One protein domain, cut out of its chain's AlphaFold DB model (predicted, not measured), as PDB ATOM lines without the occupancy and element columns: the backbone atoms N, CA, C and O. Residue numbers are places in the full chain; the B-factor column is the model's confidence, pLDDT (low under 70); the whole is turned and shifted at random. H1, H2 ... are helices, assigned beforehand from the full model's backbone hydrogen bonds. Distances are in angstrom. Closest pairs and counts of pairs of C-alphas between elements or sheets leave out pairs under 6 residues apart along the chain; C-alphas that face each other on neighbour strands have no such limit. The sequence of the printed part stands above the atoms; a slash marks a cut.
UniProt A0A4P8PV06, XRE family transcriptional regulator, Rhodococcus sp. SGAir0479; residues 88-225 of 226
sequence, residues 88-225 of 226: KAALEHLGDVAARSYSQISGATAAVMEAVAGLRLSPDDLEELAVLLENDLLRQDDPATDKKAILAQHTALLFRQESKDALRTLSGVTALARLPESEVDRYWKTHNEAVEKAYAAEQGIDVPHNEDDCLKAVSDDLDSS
ATOM      1  N   LYS A  88     136.727 136.805 157.589       78.62
ATOM      2  CA  LYS A  88     136.939 135.499 158.188       78.62
ATOM      3  C   LYS A  88     137.400 134.504 157.123       78.62
ATOM      4  O   LYS A  88     138.496 133.985 157.268       78.62
ATOM      5  N   ALA A  89     136.676 134.345 156.014       76.44
ATOM      6  CA  ALA A  89     137.121 133.467 154.923       76.44
ATOM      7  C   ALA A  89     138.483 133.877 154.325       76.44
ATOM      8  O   ALA A  89     139.278 133.026 153.942       76.44
ATOM      9  N   ALA A  90     138.787 135.176 154.248       82.69
ATOM     10  CA  ALA A  90     140.078 135.673 153.775       82.69
ATOM     11  C   ALA A  90     141.219 135.357 154.757       82.69
ATOM     12  O   ALA A  90     142.310 135.000 154.319       82.69
ATOM     13  N   LEU A  91     140.974 135.471 156.067       84.75
ATOM     14  CA  LEU A  91     141.928 135.094 157.114       84.75
ATOM     15  C   LEU A  91     142.140 133.579 157.161       84.75
ATOM     16  O   LEU A  91     143.283 133.136 157.216       84.75
ATOM     17  N   GLU A  92     141.069 132.791 157.058       84.38
ATOM     18  CA  GLU A  92     141.137 131.328 156.941       84.38
ATOM     19  C   GLU A  92     141.956 130.927 155.708       84.38
ATOM     20  O   GLU A  92     142.906 130.152 155.809       84.38
ATOM     21  N   HIS A  93     141.675 131.542 154.553       84.88
ATOM     22  CA  HIS A  93     142.433 131.301 153.330       84.88
ATOM     23  C   HIS A  93     143.914 131.677 153.469       84.88
ATOM     24  O   HIS A  93     144.780 130.938 152.998       84.88
ATOM     25  N   LEU A  94     144.219 132.805 154.119       87.94
ATOM     26  CA  LEU A  94     145.594 133.225 154.389       87.94
ATOM     27  C   LEU A  94     146.323 132.202 155.271       87.94
ATOM     28  O   LEU A  94     147.449 131.823 154.948       87.94
ATOM     29  N   GLY A  95     145.674 131.721 156.334       89.62
ATOM     30  CA  GLY A  95     146.208 130.672 157.204       89.62
ATOM     31  C   GLY A  95     146.472 129.367 156.455       89.62
ATOM     32  O   GLY A  95     147.533 128.765 156.607       89.62
ATOM     33  N   ASP A  96     145.555 128.960 155.580       88.38
ATOM     34  CA  ASP A  96     145.709 127.762 154.756       88.38
ATOM     35  C   ASP A  96     146.853 127.883 153.740       88.38
ATOM     36  O   ASP A  96     147.601 126.928 153.520       88.38
ATOM     37  N   VAL A  97     147.000 129.049 153.100       91.62
ATOM     38  CA  VAL A  97     148.137 129.334 152.213       91.62
ATOM     39  C   VAL A  97     149.441 129.283 153.005       91.62
ATOM     40  O   VAL A  97     150.381 128.628 152.560       91.62
ATOM     41  N   ALA A  98     149.490 129.907 154.184       89.81
ATOM     42  CA  ALA A  98     150.679 129.917 155.028       89.81
ATOM     43  C   ALA A  98     151.084 128.503 155.477       89.81
ATOM     44  O   ALA A  98     152.248 128.129 155.329       89.81
ATOM     45  N   ALA A  99     150.127 127.680 155.915       87.75
ATOM     46  CA  ALA A  99     150.365 126.296 156.328       87.75
ATOM     47  C   ALA A  99     150.879 125.410 155.177       87.75
ATOM     48  O   ALA A  99     151.789 124.591 155.360       87.75
ATOM     49  N   ARG A 100     150.329 125.581 153.964       94.25
ATOM     50  CA  ARG A 100     150.821 124.875 152.769       94.25
ATOM     51  C   ARG A 100     152.240 125.303 152.409       94.25
ATOM     52  O   ARG A 100     153.085 124.437 152.199       94.25
ATOM     53  N   SER A 101     152.507 126.608 152.384       93.12
ATOM     54  CA  SER A 101     153.841 127.147 152.105       93.12
ATOM     55  C   SER A 101     154.866 126.680 153.139       93.12
ATOM     56  O   SER A 101     155.969 126.296 152.762       93.12
ATOM     57  N   TYR A 102     154.491 126.633 154.423       93.62
ATOM     58  CA  TYR A 102     155.337 126.097 155.490       93.62
ATOM     59  C   TYR A 102     155.742 124.652 155.189       93.62
ATOM     60  O   TYR A 102     156.925 124.320 155.182       93.62
ATOM     61  N   SER A 103     154.760 123.802 154.874       91.75
ATOM     62  CA  SER A 103     154.999 122.385 154.579       91.75
ATOM     63  C   SER A 103     155.900 122.203 153.350       91.75
ATOM     64  O   SER A 103     156.801 121.368 153.359       91.75
ATOM     65  N   GLN A 104     155.692 123.013 152.306       95.50
ATOM     66  CA  GLN A 104     156.494 122.980 151.082       95.50
ATOM     67  C   GLN A 104     157.939 123.426 151.315       95.50
ATOM     68  O   GLN A 104     158.859 122.732 150.886       95.50
ATOM     69  N   ILE A 105     158.147 124.554 152.000       93.69
ATOM     70  CA  ILE A 105     159.487 125.075 152.292       93.69
ATOM     71  C   ILE A 105     160.222 124.115 153.221       93.69
ATOM     72  O   ILE A 105     161.345 123.740 152.918       93.69
ATOM     73  N   SER A 106     159.577 123.645 154.291       93.25
ATOM     74  CA  SER A 106     160.177 122.695 155.232       93.25
ATOM     75  C   SER A 106     160.617 121.403 154.531       93.25
ATOM     76  O   SER A 106     161.756 120.961 154.694       93.25
ATOM     77  N   GLY A 107     159.759 120.852 153.662       94.50
ATOM     78  CA  GLY A 107     160.097 119.687 152.842       94.50
ATOM     79  C   GLY A 107     161.251 119.949 151.869       94.50
ATOM     80  O   GLY A 107     162.161 119.128 151.762       94.50
ATOM     81  N   ALA A 108     161.262 121.103 151.196       94.44
ATOM     82  CA  ALA A 108     162.346 121.484 150.291       94.44
ATOM     83  C   ALA A 108     163.676 121.682 151.035       94.44
ATOM     84  O   ALA A 108     164.711 121.197 150.582       94.44
ATOM     85  N   THR A 109     163.656 122.336 152.200       94.44
ATOM     86  CA  THR A 109     164.830 122.491 153.065       94.44
ATOM     87  C   THR A 109     165.371 121.136 153.500       94.44
ATOM     88  O   THR A 109     166.571 120.907 153.376       94.44
ATOM     89  N   ALA A 110     164.513 120.215 153.946       93.81
ATOM     90  CA  ALA A 110     164.937 118.869 154.323       93.81
ATOM     91  C   ALA A 110     165.599 118.123 153.152       93.81
ATOM     92  O   ALA A 110     166.699 117.599 153.314       93.81
ATOM     93  N   ALA A 111     164.987 118.152 151.963       95.69
ATOM     94  CA  ALA A 111     165.518 117.487 150.772       95.69
ATOM     95  C   ALA A 111     166.872 118.060 150.316       95.69
ATOM     96  O   ALA A 111     167.779 117.304 149.967       95.69
ATOM     97  N   VAL A 112     167.044 119.388 150.348       93.38
ATOM     98  CA  VAL A 112     168.334 120.030 150.038       93.38
ATOM     99  C   VAL A 112     169.398 119.605 151.047       93.38
ATOM    100  O   VAL A 112     170.494 119.221 150.646       93.38
ATOM    101  N   MET A 113     169.079 119.627 152.343       92.31
ATOM    102  CA  MET A 113     170.033 119.237 153.382       92.31
ATOM    103  C   MET A 113     170.405 117.751 153.308       92.31
ATOM    104  O   MET A 113     171.559 117.414 153.554       92.31
ATOM    105  N   GLU A 114     169.472 116.876 152.933       93.44
ATOM    106  CA  GLU A 114     169.742 115.454 152.691       93.44
ATOM    107  C   GLU A 114     170.683 115.252 151.494       93.44
ATOM    108  O   GLU A 114     171.692 114.553 151.610       93.44
ATOM    109  N   ALA A 115     170.409 115.909 150.362       92.19
ATOM    110  CA  ALA A 115     171.260 115.829 149.173       92.19
ATOM    111  C   ALA A 115     172.686 116.332 149.451       92.19
ATOM    112  O   ALA A 115     173.666 115.734 149.009       92.19
ATOM    113  N   VAL A 116     172.794 117.411 150.225       90.06
ATOM    114  CA  VAL A 116     174.058 118.036 150.624       90.06
ATOM    115  C   VAL A 116     174.812 117.172 151.638       90.06
ATOM    116  O   VAL A 116     176.015 116.984 151.493       90.06
ATOM    117  N   ALA A 117     174.126 116.530 152.589       87.06
ATOM    118  CA  ALA A 117     174.742 115.537 153.475       87.06
ATOM    119  C   ALA A 117     175.340 114.347 152.695       87.06
ATOM    120  O   ALA A 117     176.341 113.761 153.114       87.06
ATOM    121  N   GLY A 118     174.775 114.027 151.526       87.62
ATOM    122  CA  GLY A 118     175.317 113.044 150.588       87.62
ATOM    123  C   GLY A 118     176.706 113.385 150.034       87.62
ATOM    124  O   GLY A 118     177.423 112.470 149.629       87.62
ATOM    125  N   LEU A 119     177.125 114.658 150.072       86.12
ATOM    126  CA  LEU A 119     178.476 115.088 149.687       86.12
ATOM    127  C   LEU A 119     179.545 114.654 150.700       86.12
ATOM    128  O   LEU A 119     180.726 114.686 150.370       86.12
ATOM    129  N   ARG A 120     179.142 114.208 151.903       82.88
ATOM    130  CA  ARG A 120     180.036 113.744 152.983       82.88
ATOM    131  C   ARG A 120     181.102 114.766 153.387       82.88
ATOM    132  O   ARG A 120     182.175 114.376 153.831       82.88
ATOM    133  N   LEU A 121     180.783 116.049 153.249       77.06
ATOM    134  CA  LEU A 121     181.605 117.153 153.725       77.06
ATOM    135  C   LEU A 121     181.035 117.647 155.054       77.06
ATOM    136  O   LEU A 121     179.891 118.110 155.118       77.06
ATOM    137  N   SER A 122     181.813 117.517 156.123       73.44
ATOM    138  CA  SER A 122     181.507 118.161 157.396       73.44
ATOM    139  C   SER A 122     181.756 119.677 157.295       73.44
ATOM    140  O   SER A 122     182.522 120.117 156.438       73.44
ATOM    141  N   PRO A 123     181.115 120.513 158.135       69.56
ATOM    142  CA  PRO A 123     181.435 121.939 158.203       69.56
ATOM    143  C   PRO A 123     182.923 122.213 158.458       69.56
ATOM    144  O   PRO A 123     183.462 123.145 157.871       69.56
ATOM    145  N   ASP A 124     183.580 121.376 159.265       73.69
ATOM    146  CA  ASP A 124     185.011 121.491 159.560       73.69
ATOM    147  C   ASP A 124     185.853 121.118 158.324       73.69
ATOM    148  O   ASP A 124     186.839 121.786 158.007       73.69
ATOM    149  N   ASP A 125     185.397 120.125 157.548       73.62
ATOM    150  CA  ASP A 125     186.043 119.717 156.294       73.62
ATOM    151  C   ASP A 125     185.989 120.845 155.255       73.62
ATOM    152  O   ASP A 125     186.883 120.953 154.425       73.62
ATOM    153  N   LEU A 126     184.956 121.698 155.270       70.38
ATOM    154  CA  LEU A 126     184.856 122.823 154.333       70.38
ATOM    155  C   LEU A 126     185.943 123.863 154.566       70.38
ATOM    156  O   LEU A 126     186.482 124.390 153.597       70.38
ATOM    157  N   GLU A 127     186.223 124.182 155.827       75.50
ATOM    158  CA  GLU A 127     187.226 125.181 156.185       75.50
ATOM    159  C   GLU A 127     188.625 124.653 155.858       75.50
ATOM    160  O   GLU A 127     189.407 125.333 155.190       75.50
ATOM    161  N   GLU A 128     188.901 123.397 156.217       78.56
ATOM    162  CA  GLU A 128     190.153 122.729 155.876       78.56
ATOM    163  C   GLU A 128     190.335 122.606 154.355       78.56
ATOM    164  O   GLU A 128     191.370 123.006 153.817       78.56
ATOM    165  N   LEU A 129     189.323 122.115 153.634       73.94
ATOM    166  CA  LEU A 129     189.403 121.957 152.186       73.94
ATOM    167  C   LEU A 129     189.530 123.298 151.479       73.94
ATOM    168  O   LEU A 129     190.338 123.381 150.564       73.94
ATOM    169  N   ALA A 130     188.804 124.341 151.890       74.06
ATOM    170  CA  ALA A 130     188.924 125.673 151.297       74.06
ATOM    171  C   ALA A 130     190.356 126.216 151.419       74.06
ATOM    172  O   ALA A 130     190.925 126.662 150.421       74.06
ATOM    173  N   VAL A 131     190.972 126.089 152.600       81.56
ATOM    174  CA  VAL A 131     192.366 126.495 152.833       81.56
ATOM    175  C   VAL A 131     193.326 125.679 151.972       81.56
ATOM    176  O   VAL A 131     194.208 126.243 151.320       81.56
ATOM    177  N   LEU A 132     193.173 124.355 151.925       78.94
ATOM    178  CA  LEU A 132     194.056 123.504 151.128       78.94
ATOM    179  C   LEU A 132     193.907 123.770 149.617       78.94
ATOM    180  O   LEU A 132     194.900 123.712 148.889       78.94
ATOM    181  N   LEU A 133     192.703 124.107 149.149       74.19
ATOM    182  CA  LEU A 133     192.419 124.446 147.752       74.19
ATOM    183  C   LEU A 133     192.962 125.818 147.344       74.19
ATOM    184  O   LEU A 133     193.467 125.962 146.232       74.19
ATOM    185  N   GLU A 134     192.875 126.821 148.219       80.00
ATOM    186  CA  GLU A 134     193.446 128.154 147.971       80.00
ATOM    187  C   GLU A 134     194.974 128.130 147.888       80.00
ATOM    188  O   GLU A 134     195.567 128.924 147.157       80.00
ATOM    189  N   ASN A 135     195.610 127.201 148.602       81.75
ATOM    190  CA  ASN A 135     197.064 127.058 148.641       81.75
ATOM    191  C   ASN A 135     197.613 126.028 147.636       81.75
ATOM    192  O   ASN A 135     198.811 125.742 147.659       81.75
ATOM    193  N   ASP A 136     196.766 125.475 146.760       77.25
ATOM    194  CA  ASP A 136     197.137 124.463 145.753       77.25
ATOM    195  C   ASP A 136     197.772 123.195 146.379       77.25
ATOM    196  O   ASP A 136     198.621 122.521 145.793       77.25
ATOM    197  N   LEU A 137     197.374 122.874 147.618       74.44
ATOM    198  CA  LEU A 137     197.942 121.790 148.433       74.44
ATOM    199  C   LEU A 137     197.200 120.457 148.267       74.44
ATOM    200  O   LEU A 137     197.678 119.420 148.733       74.44
ATOM    201  N   LEU A 138     196.050 120.458 147.595       70.25
ATOM    202  CA  LEU A 138     195.290 119.247 147.312       70.25
ATOM    203  C   LEU A 138     195.831 118.555 146.055       70.25
ATOM    204  O   LEU A 138     195.657 119.022 144.931       70.25
ATOM    205  N   ARG A 139     196.466 117.390 146.231       61.25
ATOM    206  CA  ARG A 139     196.727 116.455 145.124       61.25
ATOM    207  C   ARG A 139     195.397 115.827 144.715       61.25
ATOM    208  O   ARG A 139     194.946 114.890 145.368       61.25
ATOM    209  N   GLN A 140     194.768 116.362 143.675       63.22
ATOM    210  CA  GLN A 140     193.423 115.956 143.269       63.22
ATOM    211  C   GLN A 140     193.312 115.626 141.788       63.22
ATOM    212  O   GLN A 140     193.933 116.267 140.941       63.22
ATOM    213  N   ASP A 141     192.465 114.636 141.506       65.62
ATOM    214  CA  ASP A 141     192.132 114.204 140.151       65.62
ATOM    215  C   ASP A 141     191.127 115.166 139.474       65.62
ATOM    216  O   ASP A 141     191.152 115.301 138.251       65.62
ATOM    217  N   ASP A 142     190.275 115.868 140.248       76.88
ATOM    218  CA  ASP A 142     189.300 116.855 139.743       76.88
ATOM    219  C   ASP A 142     188.964 117.983 140.760       76.88
ATOM    220  O   ASP A 142     187.898 117.986 141.385       76.88
ATOM    221  N   PRO A 143     189.829 119.005 140.895       75.75
ATOM    222  CA  PRO A 143     189.639 120.107 141.847       75.75
ATOM    223  C   PRO A 143     188.407 120.981 141.554       75.75
ATOM    224  O   PRO A 143     187.968 121.758 142.402       75.75
ATOM    225  N   ALA A 144     187.831 120.906 140.348       79.00
ATOM    226  CA  ALA A 144     186.627 121.662 140.015       79.00
ATOM    227  C   ALA A 144     185.380 121.063 140.679       79.00
ATOM    228  O   ALA A 144     184.463 121.807 141.036       79.00
ATOM    229  N   THR A 145     185.338 119.741 140.843       81.44
ATOM    230  CA  THR A 145     184.239 119.048 141.520       81.44
ATOM    231  C   THR A 145     184.242 119.341 143.020       81.44
ATOM    232  O   THR A 145     183.190 119.672 143.567       81.44
ATOM    233  N   ASP A 146     185.412 119.378 143.655       77.69
ATOM    234  CA  ASP A 146     185.518 119.696 145.083       77.69
ATOM    235  C   ASP A 146     185.167 121.157 145.383       77.69
ATOM    236  O   ASP A 146     184.377 121.430 146.287       77.69
ATOM    237  N   LYS A 147     185.616 122.108 144.545       79.69
ATOM    238  CA  LYS A 147     185.158 123.511 144.620       79.69
ATOM    239  C   LYS A 147     183.634 123.621 144.555       79.69
ATOM    240  O   LYS A 147     183.035 124.385 145.310       79.69
ATOM    241  N   LYS A 148     182.988 122.871 143.653       83.06
ATOM    242  CA  LYS A 148     181.521 122.870 143.523       83.06
ATOM    243  C   LYS A 148     180.841 122.270 144.751       83.06
ATOM    244  O   LYS A 148     179.814 122.803 145.159       83.06
ATOM    245  N   ALA A 149     181.395 121.209 145.334       83.94
ATOM    246  CA  ALA A 149     180.853 120.589 146.538       83.94
ATOM    247  C   ALA A 149     180.923 121.541 147.746       83.94
ATOM    248  O   ALA A 149     179.920 121.722 148.437       83.94
ATOM    249  N   ILE A 150     182.054 122.232 147.930       82.50
ATOM    250  CA  ILE A 150     182.231 123.252 148.979       82.50
ATOM    251  C   ILE A 150     181.226 124.397 148.803       82.50
ATOM    252  O   ILE A 150     180.517 124.763 149.742       82.50
ATOM    253  N   LEU A 151     181.115 124.937 147.583       84.06
ATOM    254  CA  LEU A 151     180.157 126.003 147.280       84.06
ATOM    255  C   LEU A 151     178.709 125.552 147.510       84.06
ATOM    256  O   LEU A 151     177.934 126.292 148.112       84.06
ATOM    257  N   ALA A 152     178.348 124.337 147.085       86.19
ATOM    258  CA  ALA A 152     177.013 123.782 147.293       86.19
ATOM    259  C   ALA A 152     176.667 123.661 148.785       86.19
ATOM    260  O   ALA A 152     175.567 124.038 149.188       86.19
ATOM    261  N   GLN A 153     177.613 123.204 149.611       85.81
ATOM    262  CA  GLN A 153     177.445 123.108 151.061       85.81
ATOM    263  C   GLN A 153     177.237 124.492 151.699       85.81
ATOM    264  O   GLN A 153     176.299 124.676 152.477       85.81
ATOM    265  N   HIS A 154     178.055 125.485 151.337       84.88
ATOM    266  CA  HIS A 154     177.922 126.851 151.852       84.88
ATOM    267  C   HIS A 154     176.575 127.479 151.460       84.88
ATOM    268  O   HIS A 154     175.857 128.013 152.307       84.88
ATOM    269  N   THR A 155     176.178 127.359 150.190       87.81
ATOM    270  CA  THR A 155     174.877 127.849 149.716       87.81
ATOM    271  C   THR A 155     173.712 127.152 150.422       87.81
ATOM    272  O   THR A 155     172.732 127.811 150.766       87.81
ATOM    273  N   ALA A 156     173.811 125.851 150.705       89.06
ATOM    274  CA  ALA A 156     172.780 125.121 151.438       89.06
ATOM    275  C   ALA A 156     172.635 125.587 152.897       89.06
ATOM    276  O   ALA A 156     171.516 125.662 153.409       89.06
ATOM    277  N   LEU A 157     173.739 125.948 153.560       86.88
ATOM    278  CA  LEU A 157     173.704 126.516 154.912       86.88
ATOM    279  C   LEU A 157     173.019 127.887 154.940       86.88
ATOM    280  O   LEU A 157     172.168 128.117 155.804       86.88
ATOM    281  N   LEU A 158     173.326 128.763 153.976       89.00
ATOM    282  CA  LEU A 158     172.638 130.049 153.822       89.00
ATOM    283  C   LEU A 158     171.141 129.848 153.561       89.00
ATOM    284  O   LEU A 158     170.307 130.408 154.270       89.00
ATOM    285  N   PHE A 159     170.796 128.963 152.622       89.88
ATOM    286  CA  PHE A 159     169.409 128.621 152.318       89.88
ATOM    287  C   PHE A 159     168.655 128.096 153.548       89.88
ATOM    288  O   PHE A 159     167.512 128.484 153.789       89.88
ATOM    289  N   ARG A 160     169.286 127.241 154.365       91.19
ATOM    290  CA  ARG A 160     168.699 126.744 155.617       91.19
ATOM    291  C   ARG A 160     168.413 127.883 156.591       91.19
ATOM    292  O   ARG A 160     167.378 127.848 157.256       91.19
ATOM    293  N   GLN A 161     169.318 128.852 156.708       90.19
ATOM    294  CA  GLN A 161     169.133 129.990 157.600       90.19
ATOM    295  C   GLN A 161     167.963 130.870 157.141       90.19
ATOM    296  O   GLN A 161     167.052 131.103 157.929       90.19
ATOM    297  N   GLU A 162     167.920 131.258 155.867       90.25
ATOM    298  CA  GLU A 162     166.811 132.046 155.306       90.25
ATOM    299  C   GLU A 162     165.469 131.301 155.403       90.25
ATOM    300  O   GLU A 162     164.435 131.880 155.749       90.25
ATOM    301  N   SER A 163     165.485 129.984 155.174       89.56
ATOM    302  CA  SER A 163     164.296 129.139 155.304       89.56
ATOM    303  C   SER A 163     163.747 129.144 156.731       89.56
ATOM    304  O   SER A 163     162.531 129.141 156.903       89.56
ATOM    305  N   LYS A 164     164.597 129.189 157.769       88.94
ATOM    306  CA  LYS A 164     164.126 129.266 159.164       88.94
ATOM    307  C   LYS A 164     163.313 130.532 159.418       88.94
ATOM    308  O   LYS A 164     162.269 130.452 160.060       88.94
ATOM    309  N   ASP A 165     163.761 131.675 158.911       86.88
ATOM    310  CA  ASP A 165     163.074 132.954 159.123       86.88
ATOM    311  C   ASP A 165     161.740 133.009 158.368       86.88
ATOM    312  O   ASP A 165     160.713 133.427 158.920       86.88
ATOM    313  N   ALA A 166     161.710 132.474 157.144       85.94
ATOM    314  CA  ALA A 166     160.472 132.298 156.391       85.94
ATOM    315  C   ALA A 166     159.491 131.356 157.114       85.94
ATOM    316  O   ALA A 166     158.311 131.681 157.260       85.94
ATOM    317  N   LEU A 167     159.970 130.214 157.620       87.75
ATOM    318  CA  LEU A 167     159.149 129.241 158.345       87.75
ATOM    319  C   LEU A 167     158.587 129.818 159.650       87.75
ATOM    320  O   LEU A 167     157.413 129.593 159.940       87.75
ATOM    321  N   ARG A 168     159.370 130.605 160.403       86.25
ATOM    322  CA  ARG A 168     158.882 131.338 161.589       86.25
ATOM    323  C   ARG A 168     157.736 132.277 161.230       86.25
ATOM    324  O   ARG A 168     156.694 132.253 161.879       86.25
ATOM    325  N   THR A 169     157.901 133.049 160.158       87.31
ATOM    326  CA  THR A 169     156.876 133.990 159.684       87.31
ATOM    327  C   THR A 169     155.592 133.262 159.282       87.31
ATOM    328  O   THR A 169     154.499 133.630 159.712       87.31
ATOM    329  N   LEU A 170     155.707 132.188 158.495       85.44
ATOM    330  CA  LEU A 170     154.561 131.389 158.047       85.44
ATOM    331  C   LEU A 170     153.854 130.678 159.205       85.44
ATOM    332  O   LEU A 170     152.623 130.606 159.216       85.44
ATOM    333  N   SER A 171     154.615 130.193 160.187       84.25
ATOM    334  CA  SER A 171     154.069 129.622 161.420       84.25
ATOM    335  C   SER A 171     153.251 130.666 162.185       84.25
ATOM    336  O   SER A 171     152.084 130.423 162.488       84.25
ATOM    337  N   GLY A 172     153.795 131.874 162.378       85.44
ATOM    338  CA  GLY A 172     153.090 132.976 163.040       85.44
ATOM    339  C   GLY A 172     151.787 133.370 162.337       85.44
ATOM    340  O   GLY A 172     150.751 133.509 162.985       85.44
ATOM    341  N   VAL A 173     151.796 133.476 161.004       86.88
ATOM    342  CA  VAL A 173     150.575 133.751 160.220       86.88
ATOM    343  C   VAL A 173     149.543 132.630 160.378       86.88
ATOM    344  O   VAL A 173     148.355 132.906 160.546       86.88
ATOM    345  N   THR A 174     149.982 131.369 160.356       85.75
ATOM    346  CA  THR A 174     149.096 130.207 160.529       85.75
ATOM    347  C   THR A 174     148.472 130.186 161.925       85.75
ATOM    348  O   THR A 174     147.270 129.948 162.051       85.75
ATOM    349  N   ALA A 175     149.265 130.464 162.962       85.62
ATOM    350  CA  ALA A 175     148.805 130.532 164.345       85.62
ATOM    351  C   ALA A 175     147.770 131.650 164.532       85.62
ATOM    352  O   ALA A 175     146.681 131.405 165.047       85.62
ATOM    353  N   LEU A 176     148.055 132.851 164.018       87.94
ATOM    354  CA  LEU A 176     147.136 133.990 164.071       87.94
ATOM    355  C   LEU A 176     145.808 133.719 163.359       87.94
ATOM    356  O   LEU A 176     144.751 134.076 163.873       87.94
ATOM    357  N   ALA A 177     145.844 133.072 162.193       86.88
ATOM    358  CA  ALA A 177     144.638 132.743 161.436       86.88
ATOM    359  C   ALA A 177     143.732 131.717 162.143       86.88
ATOM    360  O   ALA A 177     142.544 131.642 161.840       86.88
ATOM    361  N   ARG A 178     144.286 130.923 163.069       85.38
ATOM    362  CA  ARG A 178     143.577 129.873 163.818       85.38
ATOM    363  C   ARG A 178     143.276 130.253 165.266       85.38
ATOM    364  O   ARG A 178     142.665 129.457 165.978       85.38
ATOM    365  N   LEU A 179     143.702 131.437 165.699       87.31
ATOM    366  CA  LEU A 179     143.559 131.879 167.074       87.31
ATOM    367  C   LEU A 179     142.064 131.999 167.436       87.31
ATOM    368  O   LEU A 179     141.308 132.643 166.699       87.31
ATOM    369  N   PRO A 180     141.604 131.394 168.545       86.56
ATOM    370  CA  PRO A 180     140.222 131.541 168.973       86.56
ATOM    371  C   PRO A 180     139.935 132.997 169.352       86.56
ATOM    372  O   PRO A 180     140.777 133.682 169.930       86.56
ATOM    373  N   GLU A 181     138.718 133.467 169.071       81.62
ATOM    374  CA  GLU A 181     138.314 134.866 169.293       81.62
ATOM    375  C   GLU A 181     138.537 135.322 170.746       81.62
ATOM    376  O   GLU A 181     138.948 136.453 170.987       81.62
ATOM    377  N   SER A 182     138.381 134.408 171.712       85.44
ATOM    378  CA  SER A 182     138.641 134.645 173.137       85.44
ATOM    379  C   SER A 182     140.095 134.987 173.474       85.44
ATOM    380  O   SER A 182     140.362 135.519 174.550       85.44
ATOM    381  N   GLU A 183     141.040 134.654 172.599       87.62
ATOM    382  CA  GLU A 183     142.471 134.879 172.809       87.62
ATOM    383  C   GLU A 183     143.033 136.030 171.972       87.62
ATOM    384  O   GLU A 183     144.130 136.509 172.264       87.62
ATOM    385  N   VAL A 184     142.274 136.520 170.984       85.44
ATOM    386  CA  VAL A 184     142.683 137.625 170.105       85.44
ATOM    387  C   VAL A 184     143.001 138.880 170.910       85.44
ATOM    388  O   VAL A 184     144.054 139.475 170.702       85.44
ATOM    389  N   ASP A 185     142.153 139.251 171.872       81.81
ATOM    390  CA  ASP A 185     142.361 140.453 172.692       81.81
ATOM    391  C   ASP A 185     143.616 140.354 173.566       81.81
ATOM    392  O   ASP A 185     144.358 141.328 173.721       81.81
ATOM    393  N   ARG A 186     143.889 139.160 174.110       85.00
ATOM    394  CA  ARG A 186     145.107 138.891 174.882       85.00
ATOM    395  C   ARG A 186     146.336 139.044 173.991       85.00
ATOM    396  O   ARG A 186     147.255 139.773 174.351       85.00
ATOM    397  N   TYR A 187     146.326 138.400 172.824       81.62
ATOM    398  CA  TYR A 187     147.441 138.446 171.881       81.62
ATOM    399  C   TYR A 187     147.682 139.865 171.355       81.62
ATOM    400  O   TYR A 187     148.818 140.329 171.328       81.62
ATOM    401  N   TRP A 188     146.617 140.582 170.988       81.88
ATOM    402  CA  TRP A 188     146.678 141.970 170.530       81.88
ATOM    403  C   TRP A 188     147.345 142.878 171.562       81.88
ATOM    404  O   TRP A 188     148.209 143.684 171.215       81.88
ATOM    405  N   LYS A 189     146.982 142.721 172.840       81.62
ATOM    406  CA  LYS A 189     147.567 143.495 173.933       81.62
ATOM    407  C   LYS A 189     149.062 143.208 174.089       81.62
ATOM    408  O   LYS A 189     149.853 144.144 174.070       81.62
ATOM    409  N   THR A 190     149.447 141.935 174.175       82.62
ATOM    410  CA  THR A 190     150.857 141.537 174.315       82.62
ATOM    411  C   THR A 190     151.696 141.970 173.111       82.62
ATOM    412  O   THR A 190     152.803 142.474 173.280       82.62
ATOM    413  N   HIS A 191     151.166 141.825 171.893       78.50
ATOM    414  CA  HIS A 191     151.864 142.222 170.675       78.50
ATOM    415  C   HIS A 191     152.075 143.739 170.600       78.50
ATOM    416  O   HIS A 191     153.185 144.177 170.317       78.50
ATOM    417  N   ASN A 192     151.053 144.545 170.903       75.00
ATOM    418  CA  ASN A 192     151.203 146.001 170.911       75.00
ATOM    419  C   ASN A 192     152.174 146.475 171.991       75.00
ATOM    420  O   ASN A 192     153.012 147.320 171.702       75.00
ATOM    421  N   GLU A 193     152.122 145.898 173.194       77.88
ATOM    422  CA  GLU A 193     153.094 146.203 174.250       77.88
ATOM    423  C   GLU A 193     154.532 145.882 173.803       77.88
ATOM    424  O   GLU A 193     155.452 146.642 174.097       77.88
ATOM    425  N   ALA A 194     154.742 144.790 173.060       73.62
ATOM    426  CA  ALA A 194     156.050 144.437 172.508       73.62
ATOM    427  C   ALA A 194     156.501 145.393 171.386       73.62
ATOM    428  O   ALA A 194     157.652 145.824 171.377       73.62
ATOM    429  N   VAL A 195     155.603 145.763 170.468       70.62
ATOM    430  CA  VAL A 195     155.895 146.711 169.377       70.62
ATOM    431  C   VAL A 195     156.208 148.104 169.924       70.62
ATOM    432  O   VAL A 195     157.168 148.732 169.486       70.62
ATOM    433  N   GLU A 196     155.443 148.578 170.908       73.94
ATOM    434  CA  GLU A 196     155.700 149.856 171.577       73.94
ATOM    435  C   GLU A 196     157.059 149.854 172.289       73.94
ATOM    436  O   GLU A 196     157.794 150.837 172.200       73.94
ATOM    437  N   LYS A 197     157.434 148.739 172.934       73.00
ATOM    438  CA  LYS A 197     158.760 148.564 173.547       73.00
ATOM    439  C   LYS A 197     159.894 148.585 172.523       73.00
ATOM    440  O   LYS A 197     160.866 149.301 172.740       73.00
ATOM    441  N   ALA A 198     159.765 147.847 171.421       69.25
ATOM    442  CA  ALA A 198     160.775 147.811 170.362       69.25
ATOM    443  C   ALA A 198     160.951 149.191 169.707       69.25
ATOM    444  O   ALA A 198     162.068 149.676 169.545       69.25
ATOM    445  N   TYR A 199     159.841 149.880 169.425       68.62
ATOM    446  CA  TYR A 199     159.865 151.239 168.890       68.62
ATOM    447  C   TYR A 199     160.519 152.231 169.862       68.62
ATOM    448  O   TYR A 199     161.301 153.088 169.454       68.62
ATOM    449  N   ALA A 200     160.235 152.111 171.160       72.31
ATOM    450  CA  ALA A 200     160.861 152.931 172.188       72.31
ATOM    451  C   ALA A 200     162.377 152.670 172.295       72.31
ATOM    452  O   ALA A 200     163.150 153.626 172.360       72.31
ATOM    453  N   ALA A 201     162.809 151.406 172.223       70.00
ATOM    454  CA  ALA A 201     164.221 151.024 172.227       70.00
ATOM    455  C   ALA A 201     164.982 151.579 171.008       70.00
ATOM    456  O   ALA A 201     166.059 152.154 171.170       70.00
ATOM    457  N   GLU A 202     164.398 151.508 169.805       71.44
ATOM    458  CA  GLU A 202     164.969 152.107 168.587       71.44
ATOM    459  C   GLU A 202     165.098 153.638 168.675       71.44
ATOM    460  O   GLU A 202     165.997 154.223 168.069       71.44
ATOM    461  N   GLN A 203     164.239 154.301 169.459       77.75
ATOM    462  CA  GLN A 203     164.308 155.746 169.707       77.75
ATOM    463  C   GLN A 203     165.155 156.141 170.927       77.75
ATOM    464  O   GLN A 203     165.221 157.324 171.267       77.75
ATOM    465  N   GLY A 204     165.821 155.185 171.584       69.56
ATOM    466  CA  GLY A 204     166.631 155.444 172.777       69.56
ATOM    467  C   GLY A 204     165.809 155.848 174.007       69.56
ATOM    468  O   GLY A 204     166.328 156.501 174.913       69.56
ATOM    469  N   ILE A 205     164.524 155.492 174.035       59.97
ATOM    470  CA  ILE A 205     163.641 155.649 175.187       59.97
ATOM    471  C   ILE A 205     163.826 154.405 176.064       59.97
ATOM    472  O   ILE A 205     163.583 153.285 175.623       59.97
ATOM    473  N   ASP A 206     164.285 154.600 177.301       43.56
ATOM    474  CA  ASP A 206     164.544 153.513 178.250       43.56
ATOM    475  C   ASP A 206     163.225 152.841 178.667       43.56
ATOM    476  O   ASP A 206     162.411 153.424 179.392       43.56
ATOM    477  N   VAL A 207     162.988 151.625 178.170       48.25
ATOM    478  CA  VAL A 207     161.835 150.801 178.536       48.25
ATOM    479  C   VAL A 207     162.341 149.463 179.081       48.25
ATOM    480  O   VAL A 207     163.184 148.822 178.448       48.25
ATOM    481  N   PRO A 208     161.855 149.013 180.256       41.03
ATOM    482  CA  PRO A 208     162.418 147.858 180.946       41.03
ATOM    483  C   PRO A 208     162.330 146.568 180.113       41.03
ATOM    484  O   PRO A 208     161.259 146.175 179.637       41.03
ATOM    485  N   HIS A 209     163.502 145.940 179.973       42.50
ATOM    486  CA  HIS A 209     163.846 144.777 179.151       42.50
ATOM    487  C   HIS A 209     162.892 143.584 179.267       42.50
ATOM    488  O   HIS A 209     162.632 143.135 180.382       42.50
ATOM    489  N   ASN A 210     162.471 143.032 178.114       49.53
ATOM    490  CA  ASN A 210     162.364 141.581 177.873       49.53
ATOM    491  C   ASN A 210     162.041 141.274 176.384       49.53
ATOM    492  O   ASN A 210     160.901 140.963 176.042       49.53
ATOM    493  N   GLU A 211     163.001 141.441 175.468       44.72
ATOM    494  CA  GLU A 211     162.781 141.183 174.025       44.72
ATOM    495  C   GLU A 211     162.743 139.686 173.670       44.72
ATOM    496  O   GLU A 211     162.043 139.299 172.734       44.72
ATOM    497  N   ASP A 212     163.397 138.823 174.453       48.53
ATOM    498  CA  ASP A 212     163.472 137.386 174.159       48.53
ATOM    499  C   ASP A 212     162.230 136.587 174.599       48.53
ATOM    500  O   ASP A 212     161.994 135.495 174.087       48.53
ATOM    501  N   ASP A 213     161.386 137.120 175.488       51.22
ATOM    502  CA  ASP A 213     160.283 136.344 176.077       51.22
ATOM    503  C   ASP A 213     159.019 136.289 175.198       51.22
ATOM    504  O   ASP A 213     158.275 135.310 175.247       51.22
ATOM    505  N   CYS A 214     158.760 137.291 174.346       45.78
ATOM    506  CA  CYS A 214     157.496 137.353 173.593       45.78
ATOM    507  C   CYS A 214     157.435 136.377 172.410       45.78
ATOM    508  O   CYS A 214     156.404 135.747 172.189       45.78
ATOM    509  N   LEU A 215     158.522 136.227 171.647       45.72
ATOM    510  CA  LEU A 215     158.556 135.285 170.518       45.72
ATOM    511  C   LEU A 215     158.768 133.840 170.982       45.72
ATOM    512  O   LEU A 215     158.294 132.908 170.331       45.72
ATOM    513  N   LYS A 216     159.428 133.654 172.130       50.44
ATOM    514  CA  LYS A 216     159.654 132.342 172.735       50.44
ATOM    515  C   LYS A 216     158.383 131.783 173.373       50.44
ATOM    516  O   LYS A 216     158.056 130.636 173.106       50.44
ATOM    517  N   ALA A 217     157.588 132.610 174.062       46.75
ATOM    518  CA  ALA A 217     156.282 132.199 174.589       46.75
ATOM    519  C   ALA A 217     155.314 131.729 173.486       46.75
ATOM    520  O   ALA A 217     154.606 130.746 173.664       46.75
ATOM    521  N   VAL A 218     155.327 132.381 172.315       45.34
ATOM    522  CA  VAL A 218     154.503 131.972 171.162       45.34
ATOM    523  C   VAL A 218     154.989 130.656 170.543       45.34
ATOM    524  O   VAL A 218     154.171 129.868 170.085       45.34
ATOM    525  N   SER A 219     156.300 130.400 170.525       48.44
ATOM    526  CA  SER A 219     156.866 129.140 170.018       48.44
ATOM    527  C   SER A 219     156.646 127.971 170.988       48.44
ATOM    528  O   SER A 219     156.244 126.892 170.560       48.44
ATOM    529  N   ASP A 220     156.862 128.188 172.286       47.47
ATOM    530  CA  ASP A 220     156.825 127.143 173.318       47.47
ATOM    531  C   ASP A 220     155.382 126.682 173.638       47.47
ATOM    532  O   ASP A 220     155.148 125.499 173.909       47.47
ATOM    533  N   ASP A 221     154.382 127.567 173.530       47.12
ATOM    534  CA  ASP A 221     152.958 127.202 173.667       47.12
ATOM    535  C   ASP A 221     152.427 126.406 172.451       47.12
ATOM    536  O   ASP A 221     151.475 125.625 172.569       47.12
ATOM    537  N   LEU A 222     153.054 126.553 171.277       46.78
ATOM    538  CA  LEU A 222     152.695 125.806 170.064       46.78
ATOM    539  C   LEU A 222     153.323 124.403 170.034       46.78
ATOM    540  O   LEU A 222     152.657 123.454 169.612       46.78
ATOM    541  N   ASP A 223     154.552 124.250 170.534       42.53
ATOM    542  CA  ASP A 223     155.238 122.952 170.623       42.53
ATOM    543  C   ASP A 223     154.703 122.064 171.765       42.53
ATOM    544  O   ASP A 223     154.825 120.842 171.711       42.53
ATOM    545  N   SER A 224     154.057 122.644 172.781       40.53
ATOM    546  CA  SER A 224     153.437 121.908 173.900       40.53
ATOM    547  C   SER A 224     152.008 121.410 173.624       40.53
ATOM    548  O   SER A 224     151.440 120.687 174.447       40.53
ATOM    549  N   SER A 225     151.437 121.757 172.463       40.69
ATOM    550  CA  SER A 225     150.071 121.398 172.043       40.69
ATOM    551  C   SER A 225     150.009 120.354 170.908       40.69
ATOM    552  O   SER A 225     148.922 120.103 170.379       40.69
TER     553      SER A 225
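AT A GLANCE: This is residues 88 to 225 of the 226 residues of the protein "XRE family transcriptional regulator" of Rhodococcus sp. SGAir0479 (UniProt A0A4P8PV06). One long helix, H3, is the spine of an elongated model: H1 runs back side by side with it, and short H2 folds back on its first residues at one end. At the other end H4 leads off to one side, and H5 comes back toward H3. The printed part has 138 residues, with five named helices in the order H1 to H5 and no named strand: all helix. It is only just extended, close to loose, with a radius of gyration of the C-alphas of 21.8 A and spans of 66 by 41 by 25 A.

HOW THE PARTS SIT: Start at H3, residues 143 to 178. H1, residues 88 to 117, touches it, running the opposite way at a shallow tilt of 22 degrees; the closest C-alphas, of Gly 95 and Thr 174, are 4.4 A apart. H2, residues 123 to 134, forms a helical hairpin with H3 and touches its residues 143 to 150 alone, closest at the C-alphas of Leu 126 and Ile 150, 6.0 A. H4, residues 181 to 202, and H5, residues 212 to 223, form another hairpin, but only just touch, with 3 pairs of C-alphas within 8 A; the closest are those of Ala 194 and Cys 214, 7.3 A. H5 and H3 are near each other, while H1 is apart from H4 and H5. Every O i to N i+4 pair is within hydrogen-bond range in H1 and H3, against 7 of 8 in H2, 16 of 18 in H4 and 5 of 8 in H5.

IN THESE COORDINATES: Find C-alpha 143 at (189.639, 120.107, 141.847); from there H3 runs 52.0 A to C-alpha 178. H1 begins at (136.939, 135.499, 158.188) and measures 43.0 A, H4 31.8 A, and H2 and H5 17.0 A each. H5 ends at C-alpha 223, (155.238, 122.952, 170.623).

THE WHOLE: The C-alphas farthest apart, of Arg 139 and Ser 182, are 67.0 A apart. The printed part has no cut and no long link. Look for pLDDT under 70 at residues 123, 139 to 141, 198 to 199 and 204 to 225.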